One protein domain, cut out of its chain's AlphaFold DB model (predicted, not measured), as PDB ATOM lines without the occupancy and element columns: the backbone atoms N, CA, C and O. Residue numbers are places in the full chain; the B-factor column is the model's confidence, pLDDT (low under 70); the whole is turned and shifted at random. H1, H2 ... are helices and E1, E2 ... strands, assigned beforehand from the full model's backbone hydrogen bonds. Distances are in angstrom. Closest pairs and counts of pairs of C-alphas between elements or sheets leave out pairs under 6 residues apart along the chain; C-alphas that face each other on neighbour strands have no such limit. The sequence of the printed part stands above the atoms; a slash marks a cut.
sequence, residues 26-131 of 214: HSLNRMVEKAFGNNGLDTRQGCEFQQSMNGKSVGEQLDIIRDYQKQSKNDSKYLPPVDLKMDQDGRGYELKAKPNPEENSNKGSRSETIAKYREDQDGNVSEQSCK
ATOM      1  N   HIS A  26     165.625 197.101 123.137       43.19
ATOM      2  CA  HIS A  26     165.173 196.178 122.083       43.19
ATOM      3  C   HIS A  26     164.845 194.752 122.553       43.19
ATOM      4  O   HIS A  26     163.911 194.143 122.037       43.19
ATOM      5  N   SER A  27     165.591 194.200 123.515       45.06
ATOM      6  CA  SER A  27     165.368 192.819 123.983       45.06
ATOM      7  C   SER A  27     164.139 192.704 124.893       45.06
ATOM      8  O   SER A  27     163.373 191.745 124.799       45.06
ATOM      9  N   LEU A  28     163.921 193.713 125.740       45.44
ATOM     10  CA  LEU A  28     162.819 193.749 126.702       45.44
ATOM     11  C   LEU A  28     161.493 194.109 126.028       45.44
ATOM     12  O   LEU A  28     160.491 193.451 126.301       45.44
ATOM     13  N   ASN A  29     161.499 195.028 125.052       48.06
ATOM     14  CA  ASN A  29     160.328 195.261 124.199       48.06
ATOM     15  C   ASN A  29     159.902 193.973 123.490       48.06
ATOM     16  O   ASN A  29     158.720 193.662 123.468       48.06
ATOM     17  N   ARG A  30     160.856 193.150 123.036       49.25
ATOM     18  CA  ARG A  30     160.555 191.859 122.408       49.25
ATOM     19  C   ARG A  30     159.980 190.828 123.382       49.25
ATOM     20  O   ARG A  30     159.198 189.986 122.957       49.25
ATOM     21  N   MET A  31     160.370 190.838 124.659       46.44
ATOM     22  CA  MET A  31     159.791 189.941 125.670       46.44
ATOM     23  C   MET A  31     158.365 190.339 126.029       46.44
ATOM     24  O   MET A  31     157.519 189.458 126.122       46.44
ATOM     25  N   VAL A  32     158.095 191.639 126.148       51.91
ATOM     26  CA  VAL A  32     156.741 192.178 126.295       51.91
ATOM     27  C   VAL A  32     155.929 191.855 125.034       51.91
ATOM     28  O   VAL A  32     154.973 191.099 125.118       51.91
ATOM     29  N   GLU A  33     156.358 192.236 123.834       54.00
ATOM     30  CA  GLU A  33     155.663 191.890 122.579       54.00
ATOM     31  C   GLU A  33     155.433 190.381 122.397       54.00
ATOM     32  O   GLU A  33     154.412 189.969 121.861       54.00
ATOM     33  N   LYS A  34     156.352 189.522 122.850       50.22
ATOM     34  CA  LYS A  34     156.215 188.060 122.735       50.22
ATOM     35  C   LYS A  34     155.355 187.448 123.845       50.22
ATOM     36  O   LYS A  34     154.745 186.406 123.621       50.22
ATOM     37  N   ALA A  35     155.323 188.059 125.027       47.28
ATOM     38  CA  ALA A  35     154.490 187.650 126.153       47.28
ATOM     39  C   ALA A  35     153.139 188.364 126.190       47.28
ATOM     40  O   ALA A  35     152.299 187.999 126.991       47.28
ATOM     41  N   PHE A  36     152.895 189.360 125.357       52.56
ATOM     42  CA  PHE A  36     151.599 190.015 125.251       52.56
ATOM     43  C   PHE A  36     151.042 189.912 123.830       52.56
ATOM     44  O   PHE A  36     149.858 190.129 123.639       52.56
ATOM     45  N   GLY A  37     151.831 189.529 122.819       48.38
ATOM     46  CA  GLY A  37     151.411 189.698 121.424       48.38
ATOM     47  C   GLY A  37     151.120 191.173 121.116       48.38
ATOM     48  O   GLY A  37     151.225 192.034 121.984       48.38
ATOM     49  N   ASN A  38     150.695 191.494 119.896       47.12
ATOM     50  CA  ASN A  38     150.369 192.874 119.496       47.12
ATOM     51  C   ASN A  38     149.060 193.427 120.120       47.12
ATOM     52  O   ASN A  38     148.428 194.280 119.505       47.12
ATOM     53  N   ASN A  39     148.601 192.880 121.256       45.75
ATOM     54  CA  ASN A  39     147.300 193.184 121.870       45.75
ATOM     55  C   ASN A  39     147.198 192.907 123.389       45.75
ATOM     56  O   ASN A  39     146.409 193.563 124.058       45.75
ATOM     57  N   GLY A  40     147.902 191.937 123.975       44.41
ATOM     58  CA  GLY A  40     147.413 191.204 125.163       44.41
ATOM     59  C   GLY A  40     147.281 191.999 126.465       44.41
ATOM     60  O   GLY A  40     146.440 191.671 127.302       44.41
ATOM     61  N   LEU A  41     148.046 193.081 126.632       51.34
ATOM     62  CA  LEU A  41     147.732 194.113 127.633       51.34
ATOM     63  C   LEU A  41     147.388 195.476 127.024       51.34
ATOM     64  O   LEU A  41     146.668 196.233 127.679       51.34
ATOM     65  N   ASP A  42     147.791 195.750 125.779       50.34
ATOM     66  CA  ASP A  42     147.351 196.928 125.011       50.34
ATOM     67  C   ASP A  42     145.816 197.002 124.915       50.34
ATOM     68  O   ASP A  42     145.223 198.076 124.916       50.34
ATOM     69  N   THR A  43     145.148 195.845 124.912       51.94
ATOM     70  CA  THR A  43     143.692 195.695 124.791       51.94
ATOM     71  C   THR A  43     142.968 195.465 126.121       51.94
ATOM     72  O   THR A  43     141.759 195.244 126.123       51.94
ATOM     73  N   ARG A  44     143.660 195.503 127.276       61.19
ATOM     74  CA  ARG A  44     143.112 195.060 128.586       61.19
ATOM     75  C   ARG A  44     142.405 193.702 128.520       61.19
ATOM     76  O   ARG A  44     141.457 193.431 129.264       61.19
ATOM     77  N   GLN A  45     142.897 192.819 127.662       65.69
ATOM     78  CA  GLN A  45     142.456 191.439 127.606       65.69
ATOM     79  C   GLN A  45     143.239 190.618 128.625       65.69
ATOM     80  O   GLN A  45     144.134 189.846 128.290       65.69
ATOM     81  N   GLY A  46     142.886 190.777 129.904       66.69
ATOM     82  CA  GLY A  46     143.512 190.049 131.008       66.69
ATOM     83  C   GLY A  46     143.580 188.530 130.799       66.69
ATOM     84  O   GLY A  46     144.432 187.874 131.393       66.69
ATOM     85  N   CYS A  47     142.734 187.957 129.936       73.19
ATOM     86  CA  CYS A  47     142.803 186.550 129.546       73.19
ATOM     87  C   CYS A  47     143.862 186.225 128.495       73.19
ATOM     88  O   CYS A  47     144.490 185.179 128.621       73.19
ATOM     89  N   GLU A  48     144.108 187.086 127.507       69.69
ATOM     90  CA  GLU A  48     145.233 186.900 126.576       69.69
ATOM     91  C   GLU A  48     146.558 186.989 127.330       69.69
ATOM     92  O   GLU A  48     147.430 186.138 127.173       69.69
ATOM     93  N   PHE A  49     146.647 187.952 128.249       72.44
ATOM     94  CA  PHE A  49     147.727 188.035 129.220       72.44
ATOM     95  C   PHE A  49     147.902 186.741 130.026       72.44
ATOM     96  O   PHE A  49     149.000 186.216 130.170       72.44
ATOM     97  N   GLN A  50     146.821 186.198 130.579       74.31
ATOM     98  CA  GLN A  50     146.929 185.002 131.406       74.31
ATOM     99  C   GLN A  50     147.311 183.762 130.574       74.31
ATOM    100  O   GLN A  50     147.983 182.864 131.082       74.31
ATOM    101  N   GLN A  51     146.912 183.707 129.300       74.19
ATOM    102  CA  GLN A  51     147.295 182.644 128.369       74.19
ATOM    103  C   GLN A  51     148.775 182.704 128.003       74.19
ATOM    104  O   GLN A  51     149.443 181.674 127.994       74.19
ATOM    105  N   SER A  52     149.303 183.892 127.728       69.75
ATOM    106  CA  SER A  52     150.711 184.068 127.379       69.75
ATOM    107  C   SER A  52     151.656 183.847 128.564       69.75
ATOM    108  O   SER A  52     152.826 183.507 128.372       69.75
ATOM    109  N   MET A  53     151.141 183.999 129.784       74.81
ATOM    110  CA  MET A  53     151.824 183.658 131.030       74.81
ATOM    111  C   MET A  53     151.780 182.166 131.364       74.81
ATOM    112  O   MET A  53     152.554 181.701 132.202       74.81
ATOM    113  N   ASN A  54     150.908 181.401 130.708       75.44
ATOM    114  CA  ASN A  54     150.790 179.978 130.965       75.44
ATOM    115  C   ASN A  54     152.091 179.247 130.587       75.44
ATOM    116  O   ASN A  54     152.642 179.443 129.504       75.44
ATOM    117  N   GLY A  55     152.591 178.406 131.492       73.94
ATOM    118  CA  GLY A  55     153.859 177.692 131.320       73.94
ATOM    119  C   GLY A  55     155.125 178.516 131.596       73.94
ATOM    120  O   GLY A  55     156.220 177.980 131.443       73.94
ATOM    121  N   LYS A  56     155.007 179.784 132.013       79.81
ATOM    122  CA  LYS A  56     156.136 180.583 132.521       79.81
ATOM    123  C   LYS A  56     156.271 180.425 134.028       79.81
ATOM    124  O   LYS A  56     155.265 180.310 134.725       79.81
ATOM    125  N   SER A  57     157.495 180.493 134.538       81.75
ATOM    126  CA  SER A  57     157.726 180.563 135.984       81.75
ATOM    127  C   SER A  57     157.191 181.875 136.569       81.75
ATOM    128  O   SER A  57     157.158 182.897 135.882       81.75
ATOM    129  N   VAL A  58     156.826 181.888 137.853       80.31
ATOM    130  CA  VAL A  58     156.364 183.113 138.538       80.31
ATOM    131  C   VAL A  58     157.371 184.254 138.406       80.31
ATOM    132  O   VAL A  58     156.979 185.393 138.179       80.31
ATOM    133  N   GLY A  59     158.673 183.955 138.477       82.75
ATOM    134  CA  GLY A  59     159.727 184.949 138.264       82.75
ATOM    135  C   GLY A  59     159.631 185.623 136.893       82.75
ATOM    136  O   GLY A  59     159.593 186.848 136.815       82.75
ATOM    137  N   GLU A  60     159.492 184.835 135.824       82.44
ATOM    138  CA  GLU A  60     159.318 185.365 134.466       82.44
ATOM    139  C   GLU A  60     158.020 186.162 134.321       82.44
ATOM    140  O   GLU A  60     158.017 187.224 133.698       82.44
ATOM    141  N   GLN A  61     156.921 185.678 134.911       82.44
ATOM    142  CA  GLN A  61     155.643 186.389 134.889       82.44
ATOM    143  C   GLN A  61     155.777 187.771 135.556       82.44
ATOM    144  O   GLN A  61     155.315 188.779 135.020       82.44
ATOM    145  N   LEU A  62     156.475 187.857 136.691       83.62
ATOM    146  CA  LEU A  62     156.710 189.123 137.388       83.62
ATOM    147  C   LEU A  62     157.608 190.081 136.605       83.62
ATOM    148  O   LEU A  62     157.357 191.286 136.623       83.62
ATOM    149  N   ASP A  63     158.632 189.578 135.922       84.19
ATOM    150  CA  ASP A  63     159.519 190.418 135.116       84.19
ATOM    151  C   ASP A  63     158.772 191.045 133.935       84.19
ATOM    152  O   ASP A  63     158.838 192.259 133.732       84.19
ATOM    153  N   ILE A  64     157.950 190.252 133.248       81.94
ATOM    154  CA  ILE A  64     157.074 190.712 132.163       81.94
ATOM    155  C   ILE A  64     156.092 191.793 132.661       81.94
ATOM    156  O   ILE A  64     155.915 192.827 132.012       81.94
ATOM    157  N   ILE A  65     155.481 191.602 133.837       82.62
ATOM    158  CA  ILE A  65     154.578 192.592 134.449       82.62
ATOM    159  C   ILE A  65     155.323 193.886 134.800       82.62
ATOM    160  O   ILE A  65     154.823 194.985 134.550       82.62
ATOM    161  N   ARG A  66     156.510 193.783 135.405       84.69
ATOM    162  CA  ARG A  66     157.318 194.952 135.786       84.69
ATOM    163  C   ARG A  66     157.734 195.758 134.569       84.69
ATOM    164  O   ARG A  66     157.755 196.986 134.635       84.69
ATOM    165  N   ASP A  67     158.060 195.094 133.472       81.38
ATOM    166  CA  ASP A  67     158.404 195.775 132.232       81.38
ATOM    167  C   ASP A  67     157.206 196.473 131.617       81.38
ATOM    168  O   ASP A  67     157.316 197.649 131.268       81.38
ATOM    169  N   TYR A  68     156.042 195.826 131.603       78.06
ATOM    170  CA  TYR A  68     154.805 196.491 131.221       78.06
ATOM    171  C   TYR A  68     154.556 197.752 132.065       78.06
ATOM    172  O   TYR A  68     154.254 198.812 131.524       78.06
ATOM    173  N   GLN A  69     154.752 197.695 133.388       81.44
ATOM    174  CA  GLN A  69     154.609 198.874 134.251       81.44
ATOM    175  C   GLN A  69     155.608 199.990 133.915       81.44
ATOM    176  O   GLN A  69     155.264 201.168 134.032       81.44
ATOM    177  N   LYS A  70     156.842 199.660 133.515       81.19
ATOM    178  CA  LYS A  70     157.822 200.659 133.053       81.19
ATOM    179  C   LYS A  70     157.387 201.280 131.728       81.19
ATOM    180  O   LYS A  70     157.450 202.497 131.593       81.19
ATOM    181  N   GLN A  71     156.930 200.468 130.777       70.56
ATOM    182  CA  GLN A  71     156.500 200.946 129.465       70.56
ATOM    183  C   GLN A  71     155.212 201.767 129.558       70.56
ATOM    184  O   GLN A  71     155.146 202.845 128.985       70.56
ATOM    185  N   SER A  72     154.252 201.351 130.383       70.38
ATOM    186  CA  SER A  72     153.019 202.095 130.658       70.38
ATOM    187  C   SER A  72     153.265 203.484 131.261       70.38
ATOM    188  O   SER A  72     152.527 204.423 130.973       70.38
ATOM    189  N   LYS A  73     154.335 203.665 132.049       73.44
ATOM    190  CA  LYS A  73     154.740 205.002 132.522       73.44
ATOM    191  C   LYS A  73     155.222 205.909 131.388       73.44
ATOM    192  O   LYS A  73     155.042 207.118 131.482       73.44
ATOM    193  N   ASN A  74     155.835 205.332 130.356       70.25
ATOM    194  CA  ASN A  74     156.374 206.069 129.214       70.25
ATOM    195  C   ASN A  74     155.320 206.289 128.120       70.25
ATOM    196  O   ASN A  74     155.317 207.341 127.488       70.25
ATOM    197  N   ASP A  75     154.421 205.325 127.925       60.66
ATOM    198  CA  ASP A  75     153.393 205.336 126.888       60.66
ATOM    199  C   ASP A  75     152.018 204.932 127.445       60.66
ATOM    200  O   ASP A  75     151.417 203.919 127.089       60.66
ATOM    201  N   SER A  76     151.497 205.763 128.351       60.09
ATOM    202  CA  SER A  76     150.192 205.538 128.990       60.09
ATOM    203  C   SER A  76     149.005 205.655 128.021       60.09
ATOM    204  O   SER A  76     147.869 205.403 128.435       60.09
ATOM    205  N   LYS A  77     149.234 206.089 126.774       59.97
ATOM    206  CA  LYS A  77     148.180 206.222 125.765       59.97
ATOM    207  C   LYS A  77     147.797 204.857 125.195       59.97
ATOM    208  O   LYS A  77     146.610 204.598 125.024       59.97
ATOM    209  N   TYR A  78     148.786 204.001 124.948       58.25
ATOM    210  CA  TYR A  78     148.582 202.664 124.387       58.25
ATOM    211  C   TYR A  78     148.686 201.562 125.450       58.25
ATOM    212  O   TYR A  78     147.973 200.568 125.371       58.25
ATOM    213  N   LEU A  79     149.482 201.783 126.502       64.12
ATOM    214  CA  LEU A  79     149.691 200.834 127.593       64.12
ATOM    215  C   LEU A  79     149.050 201.362 128.884       64.12
ATOM    216  O   LEU A  79     149.672 202.137 129.621       64.12
ATOM    217  N   PRO A  80     147.804 200.984 129.206       66.44
ATOM    218  CA  PRO A  80     147.138 201.475 130.404       66.44
ATOM    219  C   PRO A  80     147.850 201.017 131.687       66.44
ATOM    220  O   PRO A  80     148.234 199.853 131.789       66.44
ATOM    221  N   PRO A  81     147.970 201.870 132.716       72.31
ATOM    222  CA  PRO A  81     148.646 201.495 133.950       72.31
ATOM    223  C   PRO A  81     147.935 200.336 134.646       72.31
ATOM    224  O   PRO A  81     146.711 200.344 134.820       72.31
ATOM    225  N   VAL A  82     148.737 199.357 135.063       78.06
ATOM    226  CA  VAL A  82     148.305 198.218 135.875       78.06
ATOM    227  C   VAL A  82     149.014 198.238 137.222       78.06
ATOM    228  O   VAL A  82     150.229 198.425 137.322       78.06
ATOM    229  N   ASP A  83     148.239 198.014 138.268       84.44
ATOM    230  CA  ASP A  83     148.707 197.836 139.628       84.44
ATOM    231  C   ASP A  83     148.931 196.344 139.883       84.44
ATOM    232  O   ASP A  83     148.017 195.530 139.740       84.44
ATOM    233  N   LEU A  84     150.150 195.993 140.284       87.88
ATOM    234  CA  LEU A  84     150.509 194.649 140.724       87.88
ATOM    235  C   LEU A  84     150.426 194.584 142.246       87.88
ATOM    236  O   LEU A  84     151.061 195.378 142.942       87.88
ATOM    237  N   LYS A  85     149.688 193.607 142.764       88.62
ATOM    238  CA  LYS A  85     149.636 193.286 144.186       88.62
ATOM    239  C   LYS A  85     150.107 191.853 144.397       88.62
ATOM    240  O   LYS A  85     149.503 190.936 143.862       88.62
ATOM    241  N   MET A  86     151.154 191.675 145.190       89.44
ATOM    242  CA  MET A  86     151.621 190.345 145.587       89.44
ATOM    243  C   MET A  86     150.806 189.822 146.772       89.44
ATOM    244  O   MET A  86     150.359 190.605 147.620       89.44
ATOM    245  N   ASP A  87     150.659 188.505 146.847       86.81
ATOM    246  CA  ASP A  87     150.166 187.829 148.042       86.81
ATOM    247  C   ASP A  87     151.208 187.888 149.171       86.81
ATOM    248  O   ASP A  87     152.402 188.084 148.935       86.81
ATOM    249  N   GLN A  88     150.762 187.732 150.421       83.31
ATOM    250  CA  GLN A  88     151.638 187.822 151.604       83.31
ATOM    251  C   GLN A  88     152.750 186.766 151.604       83.31
ATOM    252  O   GLN A  88     153.836 187.011 152.122       83.31
ATOM    253  N   ASP A  89     152.465 185.604 151.023       84.81
ATOM    254  CA  ASP A  89     153.386 184.478 150.888       84.81
ATOM    255  C   ASP A  89     154.301 184.578 149.651       84.81
ATOM    256  O   ASP A  89     155.239 183.793 149.518       84.81
ATOM    257  N   GLY A  90     154.064 185.554 148.765       81.75
ATOM    258  CA  GLY A  90     154.862 185.795 147.562       81.75
ATOM    259  C   GLY A  90     154.693 184.765 146.438       81.75
ATOM    260  O   GLY A  90     155.382 184.889 145.428       81.75
ATOM    261  N   ARG A  91     153.793 183.780 146.577       83.00
ATOM    262  CA  ARG A  91     153.526 182.728 145.573       83.00
ATOM    263  C   ARG A  91     152.353 183.048 144.651       83.00
ATOM    264  O   ARG A  91     151.983 182.253 143.792       83.00
ATOM    265  N   GLY A  92     151.742 184.207 144.841       86.88
ATOM    266  CA  GLY A  92     150.626 184.670 144.040       86.88
ATOM    267  C   GLY A  92     150.687 186.163 143.799       86.88
ATOM    268  O   GLY A  92     151.366 186.918 144.507       86.88
ATOM    269  N   TYR A  93     149.969 186.586 142.771       86.75
ATOM    270  CA  TYR A  93     149.801 187.977 142.425       86.75
ATOM    271  C   TYR A  93     148.408 188.263 141.867       86.75
ATOM    272  O   TYR A  93     147.734 187.427 141.268       86.75
ATOM    273  N   GLU A  94     147.998 189.511 142.028       87.81
ATOM    274  CA  GLU A  94     146.764 190.070 141.518       87.81
ATOM    275  C   GLU A  94     147.095 191.331 140.715       87.81
ATOM    276  O   GLU A  94     147.718 192.267 141.220       87.81
ATOM    277  N   LEU A  95     146.662 191.361 139.460       84.88
ATOM    278  CA  LEU A  95     146.796 192.503 138.569       84.88
ATOM    279  C   LEU A  95     145.486 193.258 138.483       84.88
ATOM    280  O   LEU A  95     144.445 192.691 138.142       84.88
ATOM    281  N   LYS A  96     145.551 194.559 138.747       84.25
ATOM    282  CA  LYS A  96     144.410 195.466 138.673       84.25
ATOM    283  C   LYS A  96     144.659 196.536 137.636       84.25
ATOM    284  O   LYS A  96     145.732 197.116 137.587       84.25
ATOM    285  N   ALA A  97     143.646 196.846 136.847       77.31
ATOM    286  CA  ALA A  97     143.688 197.940 135.892       77.31
ATOM    287  C   ALA A  97     142.492 198.857 136.119       77.31
ATOM    288  O   ALA A  97     141.409 198.403 136.490       77.31
ATOM    289  N   LYS A  98     142.658 200.160 135.896       69.62
ATOM    290  CA  LYS A  98     141.507 201.071 135.876       69.62
ATOM    291  C   LYS A  98     140.700 200.845 134.597       69.62
ATOM    292  O   LYS A  98     141.326 200.814 133.545       69.62
ATOM    293  N   PRO A  99     139.361 200.713 134.644       60.00
ATOM    294  CA  PRO A  99     138.519 200.639 133.450       60.00
ATOM    295  C   PRO A  99     138.576 201.943 132.638       60.00
ATOM    296  O   PRO A  99     139.035 202.977 133.124       60.00
ATOM    297  N   ASN A 100     138.198 201.887 131.354       55.50
ATOM    298  CA  ASN A 100     138.350 203.029 130.452       55.50
ATOM    299  C   ASN A 100     137.217 204.003 130.789       55.50
ATOM    300  O   ASN A 100     136.062 203.564 130.793       55.50
ATOM    301  N   PRO A 101     137.507 205.277 131.113       50.59
ATOM    302  CA  PRO A 101     136.477 206.226 131.527       50.59
ATOM    303  C   PRO A 101     135.350 206.419 130.503       50.59
ATOM    304  O   PRO A 101     134.256 206.802 130.896       50.59
ATOM    305  N   GLU A 102     135.574 206.133 129.219       50.28
ATOM    306  CA  GLU A 102     134.591 206.394 128.162       50.28
ATOM    307  C   GLU A 102     133.570 205.272 127.864       50.28
ATOM    308  O   GLU A 102     132.685 205.489 127.039       50.28
ATOM    309  N   GLU A 103     133.651 204.094 128.500       47.53
ATOM    310  CA  GLU A 103     132.647 203.016 128.316       47.53
ATOM    311  C   GLU A 103     131.918 202.625 129.615       47.53
ATOM    312  O   GLU A 103     130.861 202.000 129.586       47.53
ATOM    313  N   ASN A 104     132.436 203.036 130.778       46.81
ATOM    314  CA  ASN A 104     131.904 202.644 132.084       46.81
ATOM    315  C   ASN A 104     131.422 203.855 132.897       46.81
ATOM    316  O   ASN A 104     131.781 204.033 134.059       46.81
ATOM    317  N   SER A 105     130.544 204.677 132.312       46.81
ATOM    318  CA  SER A 105     129.934 205.837 132.992       46.81
ATOM    319  C   SER A 105     129.160 205.495 134.281       46.81
ATOM    320  O   SER A 105     128.792 206.404 135.016       46.81
ATOM    321  N   ASN A 106     128.935 204.210 134.596       49.22
ATOM    322  CA  ASN A 106     128.227 203.750 135.804       49.22
ATOM    323  C   ASN A 106     129.088 202.977 136.824       49.22
ATOM    324  O   ASN A 106     128.595 202.632 137.898       49.22
ATOM    325  N   LYS A 107     130.366 202.701 136.541       49.91
ATOM    326  CA  LYS A 107     131.295 202.061 137.488       49.91
ATOM    327  C   LYS A 107     132.566 202.889 137.507       49.91
ATOM    328  O   LYS A 107     133.376 202.795 136.596       49.91
ATOM    329  N   GLY A 108     132.668 203.754 138.518       50.59
ATOM    330  CA  GLY A 108     133.694 204.791 138.627       50.59
ATOM    331  C   GLY A 108     135.137 204.292 138.533       50.59
ATOM    332  O   GLY A 108     135.393 203.097 138.446       50.59
ATOM    333  N   SER A 109     136.076 205.240 138.609       57.38
ATOM    334  CA  SER A 109     137.540 205.164 138.407       57.38
ATOM    335  C   SER A 109     138.340 204.135 139.237       57.38
ATOM    336  O   SER A 109     139.549 204.288 139.429       57.38
ATOM    337  N   ARG A 110     137.684 203.116 139.789       67.44
ATOM    338  CA  ARG A 110     138.228 202.073 140.642       67.44
ATOM    339  C   ARG A 110     138.888 200.992 139.793       67.44
ATOM    340  O   ARG A 110     138.261 200.442 138.895       67.44
ATOM    341  N   SER A 111     140.135 200.668 140.120       72.62
ATOM    342  CA  SER A 111     140.850 199.559 139.494       72.62
ATOM    343  C   SER A 111     140.112 198.235 139.732       72.62
ATOM    344  O   SER A 111     139.755 197.916 140.870       72.62
ATOM    345  N   GLU A 112     139.892 197.473 138.666       75.25
ATOM    346  CA  GLU A 112     139.334 196.122 138.690       75.25
ATOM    347  C   GLU A 112     140.426 195.090 138.419       75.25
ATOM    348  O   GLU A 112     141.373 195.350 137.677       75.25
ATOM    349  N   THR A 113     140.277 193.906 139.003       82.25
ATOM    350  CA  THR A 113     141.184 192.777 138.786       82.25
ATOM    351  C   THR A 113     141.018 192.222 137.371       82.25
ATOM    352  O   THR A 113     139.919 191.812 136.998       82.25
ATOM    353  N   ILE A 114     142.102 192.223 136.593       79.50
ATOM    354  CA  ILE A 114     142.161 191.690 135.218       79.50
ATOM    355  C   ILE A 114     142.779 190.304 135.150       79.50
ATOM    356  O   ILE A 114     142.483 189.542 134.236       79.50
ATOM    357  N   ALA A 115     143.640 189.982 136.104       83.94
ATOM    358  CA  ALA A 115     144.308 188.703 136.169       83.94
ATOM    359  C   ALA A 115     144.710 188.427 137.613       83.94
ATOM    360  O   ALA A 115     145.096 189.337 138.349       83.94
ATOM    361  N   LYS A 116     144.599 187.172 138.020       87.50
ATOM    362  CA  LYS A 116     145.038 186.706 139.327       87.50
ATOM    363  C   LYS A 116     145.631 185.322 139.168       87.50
ATOM    364  O   LYS A 116     145.053 184.476 138.487       87.50
ATOM    365  N   TYR A 117     146.759 185.120 139.819       87.19
ATOM    366  CA  TYR A 117     147.520 183.891 139.783       87.19
ATOM    367  C   TYR A 117     147.985 183.546 141.193       87.19
ATOM    368  O   TYR A 117     148.403 184.436 141.932       87.19
ATOM    369  N   ARG A 118     147.930 182.271 141.572       87.50
ATOM    370  CA  ARG A 118     148.422 181.795 142.861       87.50
ATOM    371  C   ARG A 118     148.890 180.354 142.783       87.50
ATOM    372  O   ARG A 118     148.156 179.500 142.286       87.50
ATOM    373  N   GLU A 119     150.042 180.068 143.371       86.06
ATOM    374  CA  GLU A 119     150.540 178.707 143.576       86.06
ATOM    375  C   GLU A 119     150.333 178.215 145.013       86.06
ATOM    376  O   GLU A 119     150.463 178.970 145.981       86.06
ATOM    377  N   ASP A 120     150.050 176.921 145.143       85.12
ATOM    378  CA  ASP A 120     150.029 176.189 146.406       85.12
ATOM    379  C   ASP A 120     151.451 175.935 146.945       85.12
ATOM    380  O   ASP A 120     152.476 176.229 146.318       85.12
ATOM    381  N   GLN A 121     151.534 175.346 148.141       79.94
ATOM    382  CA  GLN A 121     152.818 175.001 148.759       79.94
ATOM    383  C   GLN A 121     153.645 174.023 147.913       79.94
ATOM    384  O   GLN A 121     154.873 174.140 147.892       79.94
ATOM    385  N   ASP A 122     152.966 173.148 147.170       82.56
ATOM    386  CA  ASP A 122     153.540 172.144 146.270       82.56
ATOM    387  C   ASP A 122     153.993 172.705 144.909       82.56
ATOM    388  O   ASP A 122     154.491 171.953 144.074       82.56
ATOM    389  N   GLY A 123     153.814 174.010 144.658       75.00
ATOM    390  CA  GLY A 123     154.138 174.638 143.369       75.00
ATOM    391  C   GLY A 123     153.115 174.355 142.263       75.00
ATOM    392  O   GLY A 123     153.392 174.583 141.091       75.00
ATOM    393  N   ASN A 124     151.932 173.847 142.622       80.25
ATOM    394  CA  ASN A 124     150.810 173.703 141.697       80.25
ATOM    395  C   ASN A 124     150.003 175.001 141.630       80.25
ATOM    396  O   ASN A 124     149.861 175.698 142.632       80.25
ATOM    397  N   VAL A 125     149.422 175.304 140.469       81.19
ATOM    398  CA  VAL A 125     148.553 176.476 140.308       81.19
ATOM    399  C   VAL A 125     147.226 176.237 141.031       81.19
ATOM    400  O   VAL A 125     146.406 175.429 140.600       81.19
ATOM    401  N   SER A 126     147.031 176.964 142.127       81.25
ATOM    402  CA  SER A 126     145.852 176.913 142.999       81.25
ATOM    403  C   SER A 126     144.713 177.798 142.493       81.25
ATOM    404  O   SER A 126     143.535 177.463 142.607       81.25
ATOM    405  N   GLU A 127     145.062 178.944 141.903       82.06
ATOM    406  CA  GLU A 127     144.112 179.933 141.419       82.06
ATOM    407  C   GLU A 127     144.669 180.602 140.166       82.06
ATOM    408  O   GLU A 127     145.770 181.148 140.167       82.06
ATOM    409  N   GLN A 128     143.887 180.578 139.092       82.94
ATOM    410  CA  GLN A 128     144.191 181.277 137.854       82.94
ATOM    411  C   GLN A 128     142.887 181.843 137.311       82.94
ATOM    412  O   GLN A 128     141.996 181.103 136.899       82.94
ATOM    413  N   SER A 129     142.748 183.162 137.349       80.88
ATOM    414  CA  SER A 129     141.567 183.847 136.833       80.88
ATOM    415  C   SER A 129     141.972 185.025 135.974       80.88
ATOM    416  O   SER A 129     143.013 185.648 136.183       80.88
ATOM    417  N   CYS A 130     141.137 185.318 134.989       82.25
ATOM    418  CA  CYS A 130     141.352 186.411 134.072       82.25
ATOM    419  C   CYS A 130     140.023 187.075 133.734       82.25
ATOM    420  O   CYS A 130     138.964 186.445 133.742       82.25
ATOM    421  N   LYS A 131     140.085 188.370 133.447       73.94
ATOM    422  CA  LYS A 131     138.943 189.178 133.047       73.94
ATOM    423  C   LYS A 131     139.389 190.127 131.948       73.94
ATOM    424  O   LYS A 131     140.252 190.978 132.159       73.94
TER     425      LYS A 131
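AT A GLANCE: This is residues 26 to 131 of the 214 residues of an uncharacterized protein of bacterium ADurb.Bin425 (UniProt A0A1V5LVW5). One antiparallel sheet of four strands has helices H2 and H3 over one face and the other face bare, while a third helix, H1, packs on H2 and H3 on the side away from the sheet. The longest axis runs along the sheet, from the long link of residues 98 to 111 at one end to the turn between E3 and E4 at the other. The printed part has 106 residues, with three named helices and then four named strands along the chain, H1 H2 H3 E1 E2 E3 E4; the sheet's order is E1 E2 E3 E4, and the class is mixed, helices and strands. It is compact, with a radius of gyration of the C-alphas of 13.7 A and spans of 43 by 36 by 20 A.

HOW THE PARTS SIT: H1, residues 26 to 36, touches H2, residues 46 to 52, closest at the C-alphas of Ala 35 and Ser 52, 5.3 A. H1 also touches H3, residues 58 to 74, with H3's residues 64 to 68 alone; the closest C-alphas are those of Val 32 and Ile 64, 6.1 A, at a steep tilt of 69.7 degrees, only just short of about perpendicular, opposite ways. H2 and H3 are apart. Strands E1, residues 82 to 86, E2, residues 92 to 97, E3, residues 112 to 119, and E4, residues 125 to 130, make a meander, each the antiparallel neighbour of the one before, and each consecutive pair is a hairpin. N 83 and O 96 join E1 and E2 within hydrogen-bond range at 2.7 A, N 93 and O 117 join E2 and E3 at 2.8 A, and N 118 and O 127 join E3 and E4 at 2.8 A. E3 bends by 53 degrees at residue 115. H2 and H3 are on the same face of the sheet. H2 only just stands up from it, rising 42 degrees, and its closest C-alpha to E3 is Gly 46, 4.7 A from that of Ile 114. H3, at a height over the sheet of 9.6 A, is over E1 and E2 and runs along the strands, at 20 degrees to E2 on the local plane. In H1, H2 and H3 every O i to N i+4 pair is within hydrogen-bond range.

IN THESE COORDINATES: H1 begins at C-alpha 26, (165.173, 196.178, 122.083), and is 15.2 A long. H2 is 10.0 A, H3 24.8 A, E1 12.9 A, E2 17.0 A and E3 21.3 A. E4, 13.8 A, ends at C-alpha 130, (141.352, 186.411, 134.072).

THE WHOLE: The C-alphas of Ser 105 and Asp 122, the two farthest apart, are 43.2 A apart. The printed part has no cut, and the link E2 to E3 is long. The mean pLDDT of the printed part is 70.2, and 42 residues are under 70, among them 26 to 46 and 98 to 110.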